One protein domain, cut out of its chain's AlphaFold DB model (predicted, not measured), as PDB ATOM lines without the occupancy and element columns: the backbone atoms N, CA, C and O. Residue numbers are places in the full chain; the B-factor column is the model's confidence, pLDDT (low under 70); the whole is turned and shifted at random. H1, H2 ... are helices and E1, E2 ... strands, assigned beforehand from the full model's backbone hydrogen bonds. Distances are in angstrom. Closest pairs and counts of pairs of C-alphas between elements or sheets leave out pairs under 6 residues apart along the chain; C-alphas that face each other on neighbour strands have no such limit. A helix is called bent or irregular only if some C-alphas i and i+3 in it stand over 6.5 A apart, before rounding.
ATOM      1  N   LEU A  70     -22.283  61.419 160.918       47.94
ATOM      2  CA  LEU A  70     -23.338  62.183 161.632       47.94
ATOM      3  C   LEU A  70     -24.747  61.568 161.479       47.94
ATOM      4  O   LEU A  70     -25.101  61.168 160.369       47.94
ATOM      5  N   PRO A  71     -25.582  61.529 162.547       57.62
ATOM      6  CA  PRO A  71     -26.974  61.090 162.434       57.62
ATOM      7  C   PRO A  71     -27.780  61.989 161.478       57.62
ATOM      8  O   PRO A  71     -27.579  63.211 161.488       57.62
ATOM      9  N   PRO A  72     -28.711  61.438 160.678       70.62
ATOM     10  CA  PRO A  72     -29.437  62.171 159.644       70.62
ATOM     11  C   PRO A  72     -30.579  63.013 160.238       70.62
ATOM     12  O   PRO A  72     -31.763  62.819 159.973       70.62
ATOM     13  N   PHE A  73     -30.225  63.995 161.065       71.69
ATOM     14  CA  PHE A  73     -31.178  64.803 161.822       71.69
ATOM     15  C   PHE A  73     -32.199  65.550 160.960       71.69
ATOM     16  O   PHE A  73     -33.239  65.931 161.480       71.69
ATOM     17  N   LEU A  74     -31.912  65.807 159.683       69.75
ATOM     18  CA  LEU A  74     -32.776  66.592 158.798       69.75
ATOM     19  C   LEU A  74     -33.743  65.741 157.971       69.75
ATOM     20  O   LEU A  74     -34.708  66.288 157.448       69.75
ATOM     21  N   SER A  75     -33.518  64.430 157.871       70.50
ATOM     22  CA  SER A  75     -34.330  63.537 157.035       70.50
ATOM     23  C   SER A  75     -35.521  62.929 157.776       70.50
ATOM     24  O   SER A  75     -36.189  62.047 157.242       70.50
ATOM     25  N   VAL A  76     -35.765  63.345 159.021       76.06
ATOM     26  CA  VAL A  76     -36.791  62.758 159.888       76.06
ATOM     27  C   VAL A  76     -37.868  63.774 160.232       76.06
ATOM     28  O   VAL A  76     -37.623  64.980 160.328       76.06
ATOM     29  N   HIS A  77     -39.081  63.274 160.443       81.12
ATOM     30  CA  HIS A  77     -40.203  64.102 160.848       81.12
ATOM     31  C   HIS A  77     -40.176  64.340 162.360       81.12
ATOM     32  O   HIS A  77     -40.228  63.400 163.148       81.12
ATOM     33  N   TYR A  78     -40.171  65.608 162.768       86.56
ATOM     34  CA  TYR A  78     -40.234  65.982 164.178       86.56
ATOM     35  C   TYR A  78     -41.652  66.339 164.594       86.56
ATOM     36  O   TYR A  78     -42.314  67.154 163.955       86.56
ATOM     37  N   SER A  79     -42.057  65.802 165.736       83.06
ATOM     38  CA  SER A  79     -43.308  66.135 166.405       83.06
ATOM     39  C   SER A  79     -43.023  66.924 167.686       83.06
ATOM     40  O   SER A  79     -41.993  66.687 168.325       83.06
ATOM     41  N   PRO A  80     -43.898  67.858 168.098       83.50
ATOM     42  CA  PRO A  80     -43.784  68.506 169.403       83.50
ATOM     43  C   PRO A  80     -43.697  67.469 170.527       83.50
ATOM     44  O   PRO A  80     -44.363  66.435 170.454       83.50
ATOM     45  N   LEU A  81     -42.892  67.735 171.561       78.31
ATOM     46  CA  LEU A  81     -42.826  66.838 172.717       78.31
ATOM     47  C   LEU A  81     -44.209  66.742 173.390       78.31
ATOM     48  O   LEU A  81     -44.736  67.777 173.814       78.31
ATOM     49  N   PRO A  82     -44.808  65.544 173.528       75.25
ATOM     50  CA  PRO A  82     -46.025  65.402 174.305       75.25
ATOM     51  C   PRO A  82     -45.724  65.682 175.785       75.25
ATOM     52  O   PRO A  82     -44.626  65.365 176.254       75.25
ATOM     53  N   PRO A  83     -46.686  66.218 176.558       71.12
ATOM     54  CA  PRO A  83     -46.501  66.472 177.990       71.12
ATOM     55  C   PRO A  83     -46.060  65.225 178.773       71.12
ATOM     56  O   PRO A  83     -45.283  65.322 179.717       71.12
ATOM     57  N   THR A  84     -46.504  64.050 178.323       73.19
ATOM     58  CA  THR A  84     -46.220  62.738 178.916       73.19
ATOM     59  C   THR A  84     -44.888  62.131 178.470       73.19
ATOM     60  O   THR A  84     -44.514  61.063 178.946       73.19
ATOM     61  N   PHE A  85     -44.131  62.783 177.576       71.69
ATOM     62  CA  PHE A  85     -42.891  62.223 177.025       71.69
ATOM     63  C   PHE A  85     -41.921  61.782 178.129       71.69
ATOM     64  O   PHE A  85     -41.404  60.665 178.100       71.69
ATOM     65  N   PHE A  86     -41.736  62.633 179.140       67.19
ATOM     66  CA  PHE A  86     -40.842  62.383 180.274       67.19
ATOM     67  C   PHE A  86     -41.425  61.461 181.351       67.19
ATOM     68  O   PHE A  86     -40.724  61.148 182.311       67.19
ATOM     69  N   GLU A  87     -42.687  61.053 181.229       71.12
ATOM     70  CA  GLU A  87     -43.272  59.999 182.064       71.12
ATOM     71  C   GLU A  87     -42.906  58.620 181.504       71.12
ATOM     72  O   GLU A  87     -42.652  57.690 182.263       71.12
ATOM     73  N   SER A  88     -42.819  58.510 180.174       67.69
ATOM     74  CA  SER A  88     -42.489  57.274 179.453       67.69
ATOM     75  C   SER A  88     -41.014  57.117 179.071       67.69
ATOM     76  O   SER A  88     -40.630  56.064 178.575       67.69
ATOM     77  N   THR A  89     -40.188  58.154 179.239       70.31
ATOM     78  CA  THR A  89     -38.763  58.110 178.875       70.31
ATOM     79  C   THR A  89     -37.876  58.580 180.025       70.31
ATOM     80  O   THR A  89     -38.196  59.572 180.692       70.31
ATOM     81  N   PRO A  90     -36.746  57.895 180.279       78.81
ATOM     82  CA  PRO A  90     -35.828  58.296 181.329       78.81
ATOM     83  C   PRO A  90     -35.188  59.642 180.990       78.81
ATOM     84  O   PRO A  90     -34.855  59.936 179.843       78.81
ATOM     85  N   LYS A  91     -34.982  60.471 182.013       79.75
ATOM     86  CA  LYS A  91     -34.272  61.745 181.864       79.75
ATOM     87  C   LYS A  91     -32.759  61.498 181.838       79.75
ATOM     88  O   LYS A  91     -32.278  60.630 182.572       79.75
ATOM     89  N   PRO A  92     -31.984  62.272 181.059       76.62
ATOM     90  CA  PRO A  92     -30.534  62.167 181.095       76.62
ATOM     91  C   PRO A  92     -30.029  62.567 182.485       76.62
ATOM     92  O   PRO A  92     -30.350  63.638 183.000       76.62
ATOM     93  N   SER A  93     -29.241  61.689 183.105       76.50
ATOM     94  CA  SER A  93     -28.642  61.962 184.412       76.50
ATOM     95  C   SER A  93     -27.509  62.988 184.297       76.50
ATOM     96  O   SER A  93     -26.909  63.156 183.231       76.50
ATOM     97  N   PHE A  94     -27.136  63.629 185.410       74.75
ATOM     98  CA  PHE A  94     -25.930  64.464 185.439       74.75
ATOM     99  C   PHE A  94     -24.687  63.673 185.007       74.75
ATOM    100  O   PHE A  94     -23.870  64.186 184.247       74.75
ATOM    101  N   ALA A  95     -24.569  62.408 185.426       72.25
ATOM    102  CA  ALA A  95     -23.467  61.535 185.026       72.25
ATOM    103  C   ALA A  95     -23.433  61.305 183.508       72.25
ATOM    104  O   ALA A  95     -22.357  61.346 182.912       72.25
ATOM    105  N   THR A  96     -24.593  61.134 182.867       74.88
ATOM    106  CA  THR A  96     -24.713  61.052 181.403       74.88
ATOM    107  C   THR A  96     -24.197  62.330 180.739       74.88
ATOM    108  O   THR A  96     -23.353  62.271 179.843       74.88
ATOM    109  N   ILE A  97     -24.662  63.496 181.197       74.44
ATOM    110  CA  ILE A  97     -24.276  64.797 180.631       74.44
ATOM    111  C   ILE A  97     -22.778  65.047 180.829       74.44
ATOM    112  O   ILE A  97     -22.083  65.445 179.895       74.44
ATOM    113  N   TYR A  98     -22.263  64.780 182.029       73.38
ATOM    114  CA  TYR A  98     -20.850  64.922 182.362       73.38
ATOM    115  C   TYR A  98     -19.981  63.987 181.518       73.38
ATOM    116  O   TYR A  98     -18.963  64.412 180.973       73.38
ATOM    117  N   SER A  99     -20.407  62.735 181.346       74.75
ATOM    118  CA  SER A  99     -19.681  61.771 180.520       74.75
ATOM    119  C   SER A  99     -19.591  62.255 179.077       74.75
ATOM    120  O   SER A  99     -18.507  62.268 178.504       74.75
ATOM    121  N   PHE A 100     -20.690  62.758 178.514       76.31
ATOM    122  CA  PHE A 100     -20.717  63.265 177.145       76.31
ATOM    123  C   PHE A 100     -19.923  64.568 176.948       76.31
ATOM    124  O   PHE A 100     -19.210  64.721 175.956       76.31
ATOM    125  N   MET A 101     -20.049  65.521 177.874       70.81
ATOM    126  CA  MET A 101     -19.453  66.858 177.755       70.81
ATOM    127  C   MET A 101     -17.976  66.892 178.157       70.81
ATOM    128  O   MET A 101     -17.204  67.685 177.614       70.81
ATOM    129  N   ILE A 102     -17.582  66.067 179.128       72.81
ATOM    130  CA  ILE A 102     -16.263  66.132 179.762       72.81
ATOM    131  C   ILE A 102     -15.426  64.902 179.442       72.81
ATOM    132  O   ILE A 102     -14.295  65.068 178.990       72.81
ATOM    133  N   LEU A 103     -15.955  63.698 179.688       72.25
ATOM    134  CA  LEU A 103     -15.168  62.458 179.662       72.25
ATOM    135  C   LEU A 103     -15.080  61.795 178.290       72.25
ATOM    136  O   LEU A 103     -14.170  60.997 178.088       72.25
ATOM    137  N   ARG A 104     -15.987  62.122 177.362       75.50
ATOM    138  CA  ARG A 104     -16.019  61.538 176.019       75.50
ATOM    139  C   ARG A 104     -14.641  61.634 175.375       75.50
ATOM    140  O   ARG A 104     -14.027  62.705 175.397       75.50
ATOM    141  N   SER A 105     -14.187  60.524 174.805       60.12
ATOM    142  CA  SER A 105     -12.904  60.455 174.119       60.12
ATOM    143  C   SER A 105     -12.926  61.263 172.827       60.12
ATOM    144  O   SER A 105     -13.930  61.335 172.115       60.12
ATOM    145  N   ARG A 106     -11.793  61.885 172.543       60.75
ATOM    146  CA  ARG A 106     -11.426  62.459 171.258       60.75
ATOM    147  C   ARG A 106     -10.638  61.418 170.461       60.75
ATOM    148  O   ARG A 106     -10.171  60.428 171.022       60.75
ATOM    149  N   ASP A 107     -10.435  61.693 169.178       51.00
ATOM    150  CA  ASP A 107      -9.664  60.824 168.276       51.00
ATOM    151  C   ASP A 107      -8.203  60.634 168.736       51.00
ATOM    152  O   ASP A 107      -7.578  59.625 168.434       51.00
ATOM    153  N   ASP A 108      -7.677  61.576 169.526       53.69
ATOM    154  CA  ASP A 108      -6.339  61.539 170.131       53.69
ATOM    155  C   ASP A 108      -6.269  60.747 171.458       53.69
ATOM    156  O   ASP A 108      -5.234  60.737 172.124       53.69
ATOM    157  N   GLY A 109      -7.366  60.102 171.876       61.72
ATOM    158  CA  GLY A 109      -7.467  59.360 173.137       61.72
ATOM    159  C   GLY A 109      -7.628  60.236 174.388       61.72
ATOM    160  O   GLY A 109      -7.846  59.714 175.482       61.72
ATOM    161  N   GLY A 110      -7.562  61.564 174.252       55.81
ATOM    162  CA  GLY A 110      -7.840  62.515 175.324       55.81
ATOM    163  C   GLY A 110      -9.339  62.741 175.537       55.81
ATOM    164  O   GLY A 110     -10.168  62.391 174.703       55.81
ATOM    165  N   SER A 111      -9.715  63.370 176.652       61.72
ATOM    166  CA  SER A 111     -11.116  63.710 176.926       61.72
ATOM    167  C   SER A 111     -11.504  65.102 176.400       61.72
ATOM    168  O   SER A 111     -10.672  66.010 176.315       61.72
ATOM    169  N   VAL A 112     -12.779  65.284 176.032       63.38
ATOM    170  CA  VAL A 112     -13.299  66.521 175.411       63.38
ATOM    171  C   VAL A 112     -13.239  67.743 176.344       63.38
ATOM    172  O   VAL A 112     -13.050  68.858 175.856       63.38
ATOM    173  N   LYS A 113     -13.354  67.565 177.669       70.44
ATOM    174  CA  LYS A 113     -13.159  68.626 178.686       70.44
ATOM    175  C   LYS A 113     -13.960  69.919 178.440       70.44
ATOM    176  O   LYS A 113     -13.476  71.021 178.711       70.44
ATOM    177  N   ASN A 114     -15.203  69.830 177.960       66.25
ATOM    178  CA  ASN A 114     -16.026  71.006 177.654       66.25
ATOM    179  C   ASN A 114     -16.687  71.629 178.905       66.25
ATOM    180  O   ASN A 114     -17.907  71.760 178.997       66.25
ATOM    181  N   PHE A 115     -15.873  72.029 179.886       62.94
ATOM    182  CA  PHE A 115     -16.330  72.579 181.170       62.94
ATOM    183  C   PHE A 115     -17.080  73.907 181.020       62.94
ATOM    184  O   PHE A 115     -18.074  74.144 181.702       62.94
ATOM    185  N   ARG A 116     -16.645  74.761 180.081       53.72
ATOM    186  CA  ARG A 116     -17.304  76.051 179.810       53.72
ATOM    187  C   ARG A 116     -18.745  75.876 179.328       53.72
ATOM    188  O   ARG A 116     -19.576  76.737 179.606       53.72
ATOM    189  N   GLY A 117     -19.031  74.788 178.611       60.78
ATOM    190  CA  GLY A 117     -20.378  74.470 178.146       60.78
ATOM    191  C   GLY A 117     -21.324  74.044 179.271       60.78
ATOM    192  O   GLY A 117     -22.516  74.310 179.170       60.78
ATOM    193  N   LEU A 118     -20.808  73.429 180.341       61.72
ATOM    194  CA  LEU A 118     -21.620  72.898 181.441       61.72
ATOM    195  C   LEU A 118     -22.136  73.998 182.386       61.72
ATOM    196  O   LEU A 118     -23.295  73.968 182.774       61.72
ATOM    197  N   ASP A 119     -21.302  74.987 182.720       57.31
ATOM    198  CA  ASP A 119     -21.668  76.087 183.637       57.31
ATOM    199  C   ASP A 119     -22.569  77.149 182.972       57.31
ATOM    200  O   ASP A 119     -23.437  77.759 183.595       57.31
ATOM    201  N   ARG A 120     -22.394  77.377 181.665       58.59
ATOM    202  CA  ARG A 120     -23.154  78.405 180.935       58.59
ATOM    203  C   ARG A 120     -24.520  77.924 180.447       58.59
ATOM    204  O   ARG A 120     -25.405  78.753 180.260       58.59
ATOM    205  N   SER A 121     -24.707  76.622 180.236       63.94
ATOM    206  CA  SER A 121     -25.930  76.069 179.635       63.94
ATOM    207  C   SER A 121     -27.177  76.265 180.499       63.94
ATOM    208  O   SER A 121     -28.227  76.594 179.954       63.94
ATOM    209  N   VAL A 122     -27.055  76.147 181.826       64.25
ATOM    210  CA  VAL A 122     -28.173  76.342 182.770       64.25
ATOM    211  C   VAL A 122     -28.713  77.769 182.680       64.25
ATOM    212  O   VAL A 122     -29.909  77.971 182.514       64.25
ATOM    213  N   LYS A 123     -27.819  78.763 182.640       66.81
ATOM    214  CA  LYS A 123     -28.192  80.182 182.517       66.81
ATOM    215  C   LYS A 123     -28.952  80.472 181.223       66.81
ATOM    216  O   LYS A 123     -29.892  81.260 181.235       66.81
ATOM    217  N   HIS A 124     -28.562  79.841 180.114       66.50
ATOM    218  CA  HIS A 124     -29.258  79.988 178.831       66.50
ATOM    219  C   HIS A 124     -30.638  79.322 178.837       66.50
ATOM    220  O   HIS A 124     -31.585  79.873 178.279       66.50
ATOM    221  N   PHE A 125     -30.775  78.167 179.493       67.25
ATOM    222  CA  PHE A 125     -32.075  77.525 179.667       67.25
ATOM    223  C   PHE A 125     -33.019  78.385 180.518       67.25
ATOM    224  O   PHE A 125     -34.124  78.684 180.071       67.25
ATOM    225  N   ASP A 126     -32.554  78.863 181.675       67.69
ATOM    226  CA  ASP A 126     -33.343  79.702 182.589       67.69
ATOM    227  C   ASP A 126     -33.720  81.055 181.969       67.69
ATOM    228  O   ASP A 126     -34.775  81.612 182.265       67.69
ATOM    229  N   SER A 127     -32.883  81.571 181.063       74.62
ATOM    230  CA  SER A 127     -33.167  82.794 180.298       74.62
ATOM    231  C   SER A 127     -34.235  82.598 179.214       74.62
ATOM    232  O   SER A 127     -34.625  83.562 178.560       74.62
ATOM    233  N   GLY A 128     -34.709  81.364 179.006       71.44
ATOM    234  CA  GLY A 128     -35.683  81.043 177.969       71.44
ATOM    235  C   GLY A 128     -35.091  81.044 176.561       71.44
ATOM    236  O   GLY A 128     -35.831  81.190 175.594       71.44
ATOM    237  N   ASP A 129     -33.772  80.874 176.404       76.88
ATOM    238  CA  ASP A 129     -33.127  80.889 175.084       76.88
ATOM    239  C   ASP A 129     -33.501  79.644 174.247       76.88
ATOM    240  O   ASP A 129     -33.362  79.652 173.019       76.88
ATOM    241  N   ILE A 130     -33.999  78.574 174.881       79.75
ATOM    242  CA  ILE A 130     -34.410  77.317 174.235       79.75
ATOM    243  C   ILE A 130     -35.919  77.307 173.975       79.75
ATOM    244  O   ILE A 130     -36.726  77.497 174.877       79.75
ATOM    245  N   HIS A 131     -36.294  77.021 172.734       80.56
ATOM    246  CA  HIS A 131     -37.663  77.062 172.243       80.56
ATOM    247  C   HIS A 131     -37.999  75.805 171.440       80.56
ATOM    248  O   HIS A 131     -37.108  75.189 170.851       80.56
ATOM    249  N   GLU A 132     -39.299  75.494 171.358       83.44
ATOM    250  CA  GLU A 132     -39.865  74.525 170.405       83.44
ATOM    251  C   GLU A 132     -39.098  73.196 170.401       83.44
ATOM    252  O   GLU A 132     -38.495  72.795 169.403       83.44
ATOM    253  N   ILE A 133     -39.072  72.544 171.569       85.50
ATOM    254  CA  ILE A 133     -38.456  71.228 171.706       85.50
ATOM    255  C   ILE A 133     -39.377  70.198 171.052       85.50
ATOM    256  O   ILE A 133     -40.520  69.991 171.469       85.50
ATOM    257  N   CYS A 134     -38.855  69.552 170.024       87.69
ATOM    258  CA  CYS A 134     -39.518  68.513 169.261       87.69
ATOM    259  C   CYS A 134     -38.682  67.236 169.307       87.69
ATOM    260  O   CYS A 134     -37.476  67.270 169.557       87.69
ATOM    261  N   PHE A 135     -39.313  66.107 169.016       88.31
ATOM    262  CA  PHE A 135     -38.646  64.817 168.960       88.31
ATOM    263  C   PHE A 135     -39.069  64.020 167.727       88.31
ATOM    264  O   PHE A 135     -40.132  64.244 167.150       88.31
ATOM    265  N   SER A 136     -38.221  63.077 167.344       85.88
ATOM    266  CA  SER A 136     -38.518  62.013 166.396       85.88
ATOM    267  C   SER A 136     -38.073  60.703 167.024       85.88
ATOM    268  O   SER A 136     -36.933  60.591 167.481       85.88
ATOM    269  N   ARG A 137     -38.961  59.711 167.054       86.50
ATOM    270  CA  ARG A 137     -38.597  58.344 167.424       86.50
ATOM    271  C   ARG A 137     -38.076  57.646 166.176       86.50
ATOM    272  O   ARG A 137     -38.793  57.592 165.182       86.50
ATOM    273  N   ILE A 138     -36.835  57.179 166.220       86.12
ATOM    274  CA  ILE A 138     -36.187  56.527 165.076       86.12
ATOM    275  C   ILE A 138     -36.453  55.030 165.117       86.12
ATOM    276  O   ILE A 138     -36.858  54.442 164.120       86.12
ATOM    277  N   ASP A 139     -36.305  54.448 166.301       83.12
ATOM    278  CA  ASP A 139     -36.602  53.051 166.580       83.12
ATOM    279  C   ASP A 139     -37.062  52.903 168.045       83.12
ATOM    280  O   ASP A 139     -37.527  53.862 168.676       83.12
ATOM    281  N   GLU A 140     -37.005  51.694 168.599       81.69
ATOM    282  CA  GLU A 140     -37.473  51.452 169.959       81.69
ATOM    283  C   GLU A 140     -36.653  52.157 171.041       81.69
ATOM    284  O   GLU A 140     -37.233  52.541 172.062       81.69
ATOM    285  N   VAL A 141     -35.358  52.353 170.795       84.19
ATOM    286  CA  VAL A 141     -34.361  52.829 171.759       84.19
ATOM    287  C   VAL A 141     -33.773  54.189 171.379       84.19
ATOM    288  O   VAL A 141     -33.324  54.914 172.262       84.19
ATOM    289  N   THR A 142     -33.819  54.579 170.108       86.12
ATOM    290  CA  THR A 142     -33.168  55.778 169.572       86.12
ATOM    291  C   THR A 142     -34.164  56.913 169.348       86.12
ATOM    292  O   THR A 142     -35.165  56.780 168.632       86.12
ATOM    293  N   PHE A 143     -33.838  58.085 169.891       86.19
ATOM    294  CA  PHE A 143     -34.630  59.301 169.745       86.19
ATOM    295  C   PHE A 143     -33.761  60.464 169.284       86.19
ATOM    296  O   PHE A 143     -32.673  60.711 169.810       86.19
ATOM    297  N   TYR A 144     -34.277  61.233 168.331       89.31
ATOM    298  CA  TYR A 144     -33.702  62.519 167.961       89.31
ATOM    299  C   TYR A 144     -34.503  63.627 168.617       89.31
ATOM    300  O   TYR A 144     -35.725  63.672 168.510       89.31
ATOM    301  N   ILE A 145     -33.805  64.541 169.274       87.75
ATOM    302  CA  ILE A 145     -34.373  65.727 169.900       87.75
ATOM    303  C   ILE A 145     -33.883  66.933 169.117       87.75
ATOM    304  O   ILE A 145     -32.691  67.072 168.849       87.75
ATOM    305  N   LYS A 146     -34.806  67.819 168.766       89.06
ATOM    306  CA  LYS A 146     -34.536  69.084 168.094       89.06
ATOM    307  C   LYS A 146     -35.068  70.218 168.948       89.06
ATOM    308  O   LYS A 146     -36.168  70.127 169.475       89.06
ATOM    309  N   CYS A 147     -34.334  71.315 169.028       85.44
ATOM    310  CA  CYS A 147     -34.862  72.566 169.558       85.44
ATOM    311  C   CYS A 147     -34.323  73.763 168.779       85.44
ATOM    312  O   CYS A 147     -33.373  73.656 167.995       85.44
ATOM    313  N   PHE A 148     -34.935  74.920 169.001       82.88
ATOM    314  CA  PHE A 148     -34.424  76.199 168.537       82.88
ATOM    315  C   PHE A 148     -33.763  76.937 169.693       82.88
ATOM    316  O   PHE A 148     -34.316  77.042 170.782       82.88
ATOM    317  N   CYS A 149     -32.582  77.483 169.443       81.94
ATOM    318  CA  CYS A 149     -31.827  78.265 170.404       81.94
ATOM    319  C   CYS A 149     -31.687  79.705 169.900       81.94
ATOM    320  O   CYS A 149     -31.309  79.932 168.747       81.94
ATOM    321  N   LEU A 150     -31.985  80.678 170.759       77.06
ATOM    322  CA  LEU A 150     -31.708  82.094 170.552       77.06
ATOM    323  C   LEU A 150     -30.656  82.525 171.570       77.06
ATOM    324  O   LEU A 150     -30.996  82.923 172.671       77.06
ATOM    325  N   ALA A 151     -29.374  82.447 171.222       69.19
ATOM    326  CA  ALA A 151     -28.344  82.926 172.139       69.19
ATOM    327  C   ALA A 151     -28.555  84.424 172.438       69.19
ATOM    328  O   ALA A 151     -28.687  85.207 171.497       69.19
ATOM    329  N   SER A 152     -28.503  84.812 173.717       58.88
ATOM    330  CA  SER A 152     -28.723  86.173 174.256       58.88
ATOM    331  C   SER A 152     -28.134  87.350 173.439       58.88
ATOM    332  O   SER A 152     -28.699  88.439 173.414       58.88
ATOM    333  N   MET A 153     -27.041  87.137 172.692       57.75
ATOM    334  CA  MET A 153     -26.367  88.160 171.868       57.75
ATOM    335  C   MET A 153     -26.622  88.048 170.351       57.75
ATOM    336  O   MET A 153     -25.971  88.729 169.554       57.75
ATOM    337  N   LYS A 154     -27.505  87.152 169.899       58.97
ATOM    338  CA  LYS A 154     -27.737  86.860 168.477       58.97
ATOM    339  C   LYS A 154     -29.168  87.211 168.085       58.97
ATOM    340  O   LYS A 154     -30.123  86.797 168.719       58.97
ATOM    341  N   LYS A 155     -29.314  87.925 166.965       59.53
ATOM    342  CA  LYS A 155     -30.627  88.299 166.406       59.53
ATOM    343  C   LYS A 155     -31.378  87.126 165.756       59.53
ATOM    344  O   LYS A 155     -32.517  87.302 165.345       59.53
ATOM    345  N   GLN A 156     -30.737  85.968 165.585       63.53
ATOM    346  CA  GLN A 156     -31.282  84.844 164.821       63.53
ATOM    347  C   GLN A 156     -31.257  83.558 165.636       63.53
ATOM    348  O   GLN A 156     -30.244  83.227 166.256       63.53
ATOM    349  N   ARG A 157     -32.370  82.824 165.567       74.00
ATOM    350  CA  ARG A 157     -32.495  81.468 166.099       74.00
ATOM    351  C   ARG A 157     -31.687  80.494 165.242       74.00
ATOM    352  O   ARG A 157     -31.636  80.640 164.018       74.00
ATOM    353  N   TYR A 158     -31.094  79.493 165.876       71.88
ATOM    354  CA  TYR A 158     -30.465  78.355 165.209       71.88
ATOM    355  C   TYR A 158     -30.995  77.049 165.791       71.88
ATOM    356  O   TYR A 158     -31.467  77.014 166.924       71.88
ATOM    357  N   GLN A 159     -30.930  75.973 165.014       81.00
ATOM    358  CA  GLN A 159     -31.395  74.665 165.461       81.00
ATOM    359  C   GLN A 159     -30.275  73.916 166.178       81.00
ATOM    360  O   GLN A 159     -29.102  73.996 165.798       81.00
ATOM    361  N   VAL A 160     -30.650  73.183 167.216       82.56
ATOM    362  CA  VAL A 160     -29.791  72.245 167.934       82.56
ATOM    363  C   VAL A 160     -30.451  70.880 167.877       82.56
ATOM    364  O   VAL A 160     -31.672  70.770 167.974       82.56
ATOM    365  N   TYR A 161     -29.627  69.860 167.698       85.06
ATOM    366  CA  TYR A 161     -30.018  68.475 167.540       85.06
ATOM    367  C   TYR A 161     -29.251  67.618 168.533       85.06
ATOM    368  O   TYR A 161     -28.059  67.838 168.756       85.06
ATOM    369  N   VAL A 162     -29.925  66.639 169.117       86.69
ATOM    370  CA  VAL A 162     -29.337  65.661 170.026       86.69
ATOM    371  C   VAL A 162     -29.846  64.280 169.634       86.69
ATOM    372  O   VAL A 162     -31.038  64.105 169.402       86.69
ATOM    373  N   CYS A 163     -28.944  63.308 169.556       87.38
ATOM    374  CA  CYS A 163     -29.277  61.892 169.468       87.38
ATOM    375  C   CYS A 163     -29.130  61.287 170.858       87.38
ATOM    376  O   CYS A 163     -28.077  61.447 171.485       87.38
ATOM    377  N   VAL A 164     -30.175  60.610 171.318       86.12
ATOM    378  CA  VAL A 164     -30.169  59.885 172.584       86.12
ATOM    379  C   VAL A 164     -30.608  58.447 172.370       86.12
ATOM    380  O   VAL A 164     -31.517  58.186 171.578       86.12
ATOM    381  N   THR A 165     -29.998  57.545 173.129       87.31
ATOM    382  CA  THR A 165     -30.383  56.138 173.193       87.31
ATOM    383  C   THR A 165     -30.882  55.826 174.595       87.31
ATOM    384  O   THR A 165     -30.306  56.250 175.598       87.31
ATOM    385  N   VAL A 166     -31.990  55.105 174.675       87.38
ATOM    386  CA  VAL A 166     -32.596  54.628 175.912       87.38
ATOM    387  C   VAL A 166     -32.267  53.148 176.068       87.38
ATOM    388  O   VAL A 166     -32.378  52.377 175.118       87.38
ATOM    389  N   SER A 167     -31.843  52.734 177.260       85.38
ATOM    390  CA  SER A 167     -31.559  51.324 177.533       85.38
ATOM    391  C   SER A 167     -32.808  50.455 177.372       85.38
ATOM    392  O   SER A 167     -33.930  50.918 177.562       85.38
ATOM    393  N   ALA A 168     -32.620  49.167 177.070       80.31
ATOM    394  CA  ALA A 168     -33.724  48.223 176.865       80.31
ATOM    395  C   ALA A 168     -34.675  48.108 178.076       80.31
ATOM    396  O   ALA A 168     -35.857  47.823 177.915       80.31
ATOM    397  N   ASP A 169     -34.181  48.370 179.290       81.19
ATOM    398  CA  ASP A 169     -34.983  48.413 180.519       81.19
ATOM    399  C   ASP A 169     -35.702  49.758 180.751       81.19
ATOM    400  O   ASP A 169     -36.365  49.927 181.772       81.19
ATOM    401  N   GLN A 170     -35.553  50.715 179.830       77.50
ATOM    402  CA  GLN A 170     -36.085  52.081 179.869       77.50
ATOM    403  C   GLN A 170     -35.703  52.889 181.115       77.50
ATOM    404  O   GLN A 170     -36.318  53.913 181.414       77.50
ATOM    405  N   LYS A 171     -34.666  52.472 181.850       81.25
ATOM    406  CA  LYS A 171     -34.239  53.167 183.075       81.25
ATOM    407  C   LYS A 171     -33.169  54.211 182.827       81.25
ATOM    408  O   LYS A 171     -33.030  55.134 183.629       81.25
ATOM    409  N   THR A 172     -32.397  54.074 181.753       82.31
ATOM    410  CA  THR A 172     -31.248  54.945 181.496       82.31
ATOM    411  C   THR A 172     -31.298  55.545 180.102       82.31
ATOM    412  O   THR A 172     -31.803  54.937 179.163       82.31
ATOM    413  N   MET A 173     -30.781  56.768 179.991       85.94
ATOM    414  CA  MET A 173     -30.608  57.487 178.733       85.94
ATOM    415  C   MET A 173     -29.132  57.851 178.568       85.94
ATOM    416  O   MET A 173     -28.509  58.375 179.503       85.94
ATOM    417  N   THR A 174     -28.599  57.617 177.374       84.94
ATOM    418  CA  THR A 174     -27.288  58.086 176.919       84.94
ATOM    419  C   THR A 174     -27.453  59.201 175.898       84.94
ATOM    420  O   THR A 174     -28.468  59.298 175.213       84.94
ATOM    421  N   ILE A 175     -26.459  60.084 175.826       83.06
ATOM    422  CA  ILE A 175     -26.362  61.092 174.771       83.06
ATOM    423  C   ILE A 175     -25.261  60.619 173.838       83.06
ATOM    424  O   ILE A 175     -24.104  60.545 174.251       83.06
ATOM    425  N   ASP A 176     -25.622  60.316 172.600       79.31
ATOM    426  CA  ASP A 176     -24.686  59.727 171.643       79.31
ATOM    427  C   ASP A 176     -24.105  60.814 170.742       79.31
ATOM    428  O   ASP A 176     -22.903  60.839 170.475       79.31
ATOM    429  N   PHE A 177     -24.934  61.787 170.347       78.62
ATOM    430  CA  PHE A 177     -24.514  62.913 169.514       78.62
ATOM    431  C   PHE A 177     -25.223  64.210 169.887       78.62
ATOM    432  O   PHE A 177     -26.374  64.217 170.309       78.62
ATOM    433  N   ALA A 178     -24.537  65.329 169.662       76.31
ATOM    434  CA  ALA A 178     -25.106  66.665 169.755       76.31
ATOM    435  C   ALA A 178     -24.527  67.535 168.639       76.31
ATOM    436  O   ALA A 178     -23.316  67.546 168.408       76.31
ATOM    437  N   TYR A 179     -25.394  68.269 167.956       72.88
ATOM    438  CA  TYR A 179     -25.053  69.092 166.807       72.88
ATOM    439  C   TYR A 179     -25.796  70.425 166.876       72.88
ATOM    440  O   TYR A 179     -26.941  70.491 167.314       72.88
ATOM    441  N   CYS A 180     -25.158  71.509 166.441       72.62
ATOM    442  CA  CYS A 180     -25.804  72.814 166.367       72.62
ATOM    443  C   CYS A 180     -25.560  73.463 165.007       72.62
ATOM    444  O   CYS A 180     -24.460  73.418 164.464       72.62
ATOM    445  N   GLN A 181     -26.591  74.130 164.498       70.56
ATOM    446  CA  GLN A 181     -26.541  74.930 163.276       70.56
ATOM    447  C   GLN A 181     -26.186  76.394 163.556       70.56
ATOM    448  O   GLN A 181     -26.510  77.285 162.768       70.56
ATOM    449  N   CYS A 182     -25.566  76.691 164.701       65.12
ATOM    450  CA  CYS A 182     -25.060  78.041 164.907       65.12
ATOM    451  C   CYS A 182     -23.995  78.324 163.831       65.12
ATOM    452  O   CYS A 182     -23.210  77.432 163.526       65.12
TER     453      CYS A 182
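Overview. This is residues 70 to 182 of the 322 residues of an uncharacterized protein of Mytilus coruscus (UniProt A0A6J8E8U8). A twisted wall of four antiparallel strands has a loose V of two helices along its rim: H2 packs on the edge strand E4, and H3 folds back from the end of H2 toward the beginning of E1. The short helix H1 lies off the sheet, and the first printed residues reach the other edge, where residues 79 to 80 pair with E1. The printed part has 113 residues, with three named helices and four named strands that follow along the chain as H1, H2, H3, E1, E2, E3, E4; the sheet order is E1, E2, E3, E4, and the class is mixed, helices and strands, with 59 residues in named elements. The whole is compact, with a radius of gyration of the C-alphas of 14.5 A and spans of 37 by 36 by 26 A.

Along the chain. Find C-alpha 130 at (-34.410, 77.317, 174.235); from there E1 runs through residues 130 to 137, 20.6 A. E2 is residues 142 to 149, 22.5 A, and E3 is residues 158 to 166, 26.1 A. E4, residues 173 to 180, covers 20.3 A, bends by 59 degrees at residue 176 and ends at C-alpha 180, (-25.804, 72.814, 166.367). Look back to C-alpha 85 at (-42.891, 62.223, 177.025) for H1, residues 85 to 88. H2 is residues 94 to 103, 12.4 A, and H3 is residues 115 to 126, 18.5 A. H3 is irregular, but only just: C-alphas 119 and 122 are 6.6 A apart.

Arrangement. Start with the sheet, a meander, each strand the antiparallel neighbour of the one before, in three hairpins. Between E1 and E2 look at N 134 and O 146, 2.8 A, within hydrogen-bond range; between E2 and E3 at N 145 and O 162, 2.8 A; between E3 and E4 at N 161 and O 179, 2.8 A. H2 is on the sheet, and its closest C-alphas to E4 are those of Thr 96 and Thr 174, 6.0 A apart. H2 and H3 form a helical hairpin and touch, H3 with residues 115 to 118 alone; the closest C-alphas, of Ile 102 and Phe 115, are 6.6 A apart. They run opposite ways at a steep tilt of 42 degrees. H3 is only just not on the sheet, with 4 pairs of C-alphas within 10 A. H1 is apart from H2, H3 and the four strands. In H2 every O i to N i+4 pair is within hydrogen-bond range, in H3 5 of 8; H1 is too short for such a pair.

Size, cuts and confidence. The two C-alphas farthest apart, of Lys 155 and Asp 169, are 42.5 A apart. The printed part has no cut, and its long link is H2 to H3, 11 residues. The mean pLDDT of the printed part is 74.2; among the residues under 70 are 105 to 112, 114 to 126 and 151 to 156.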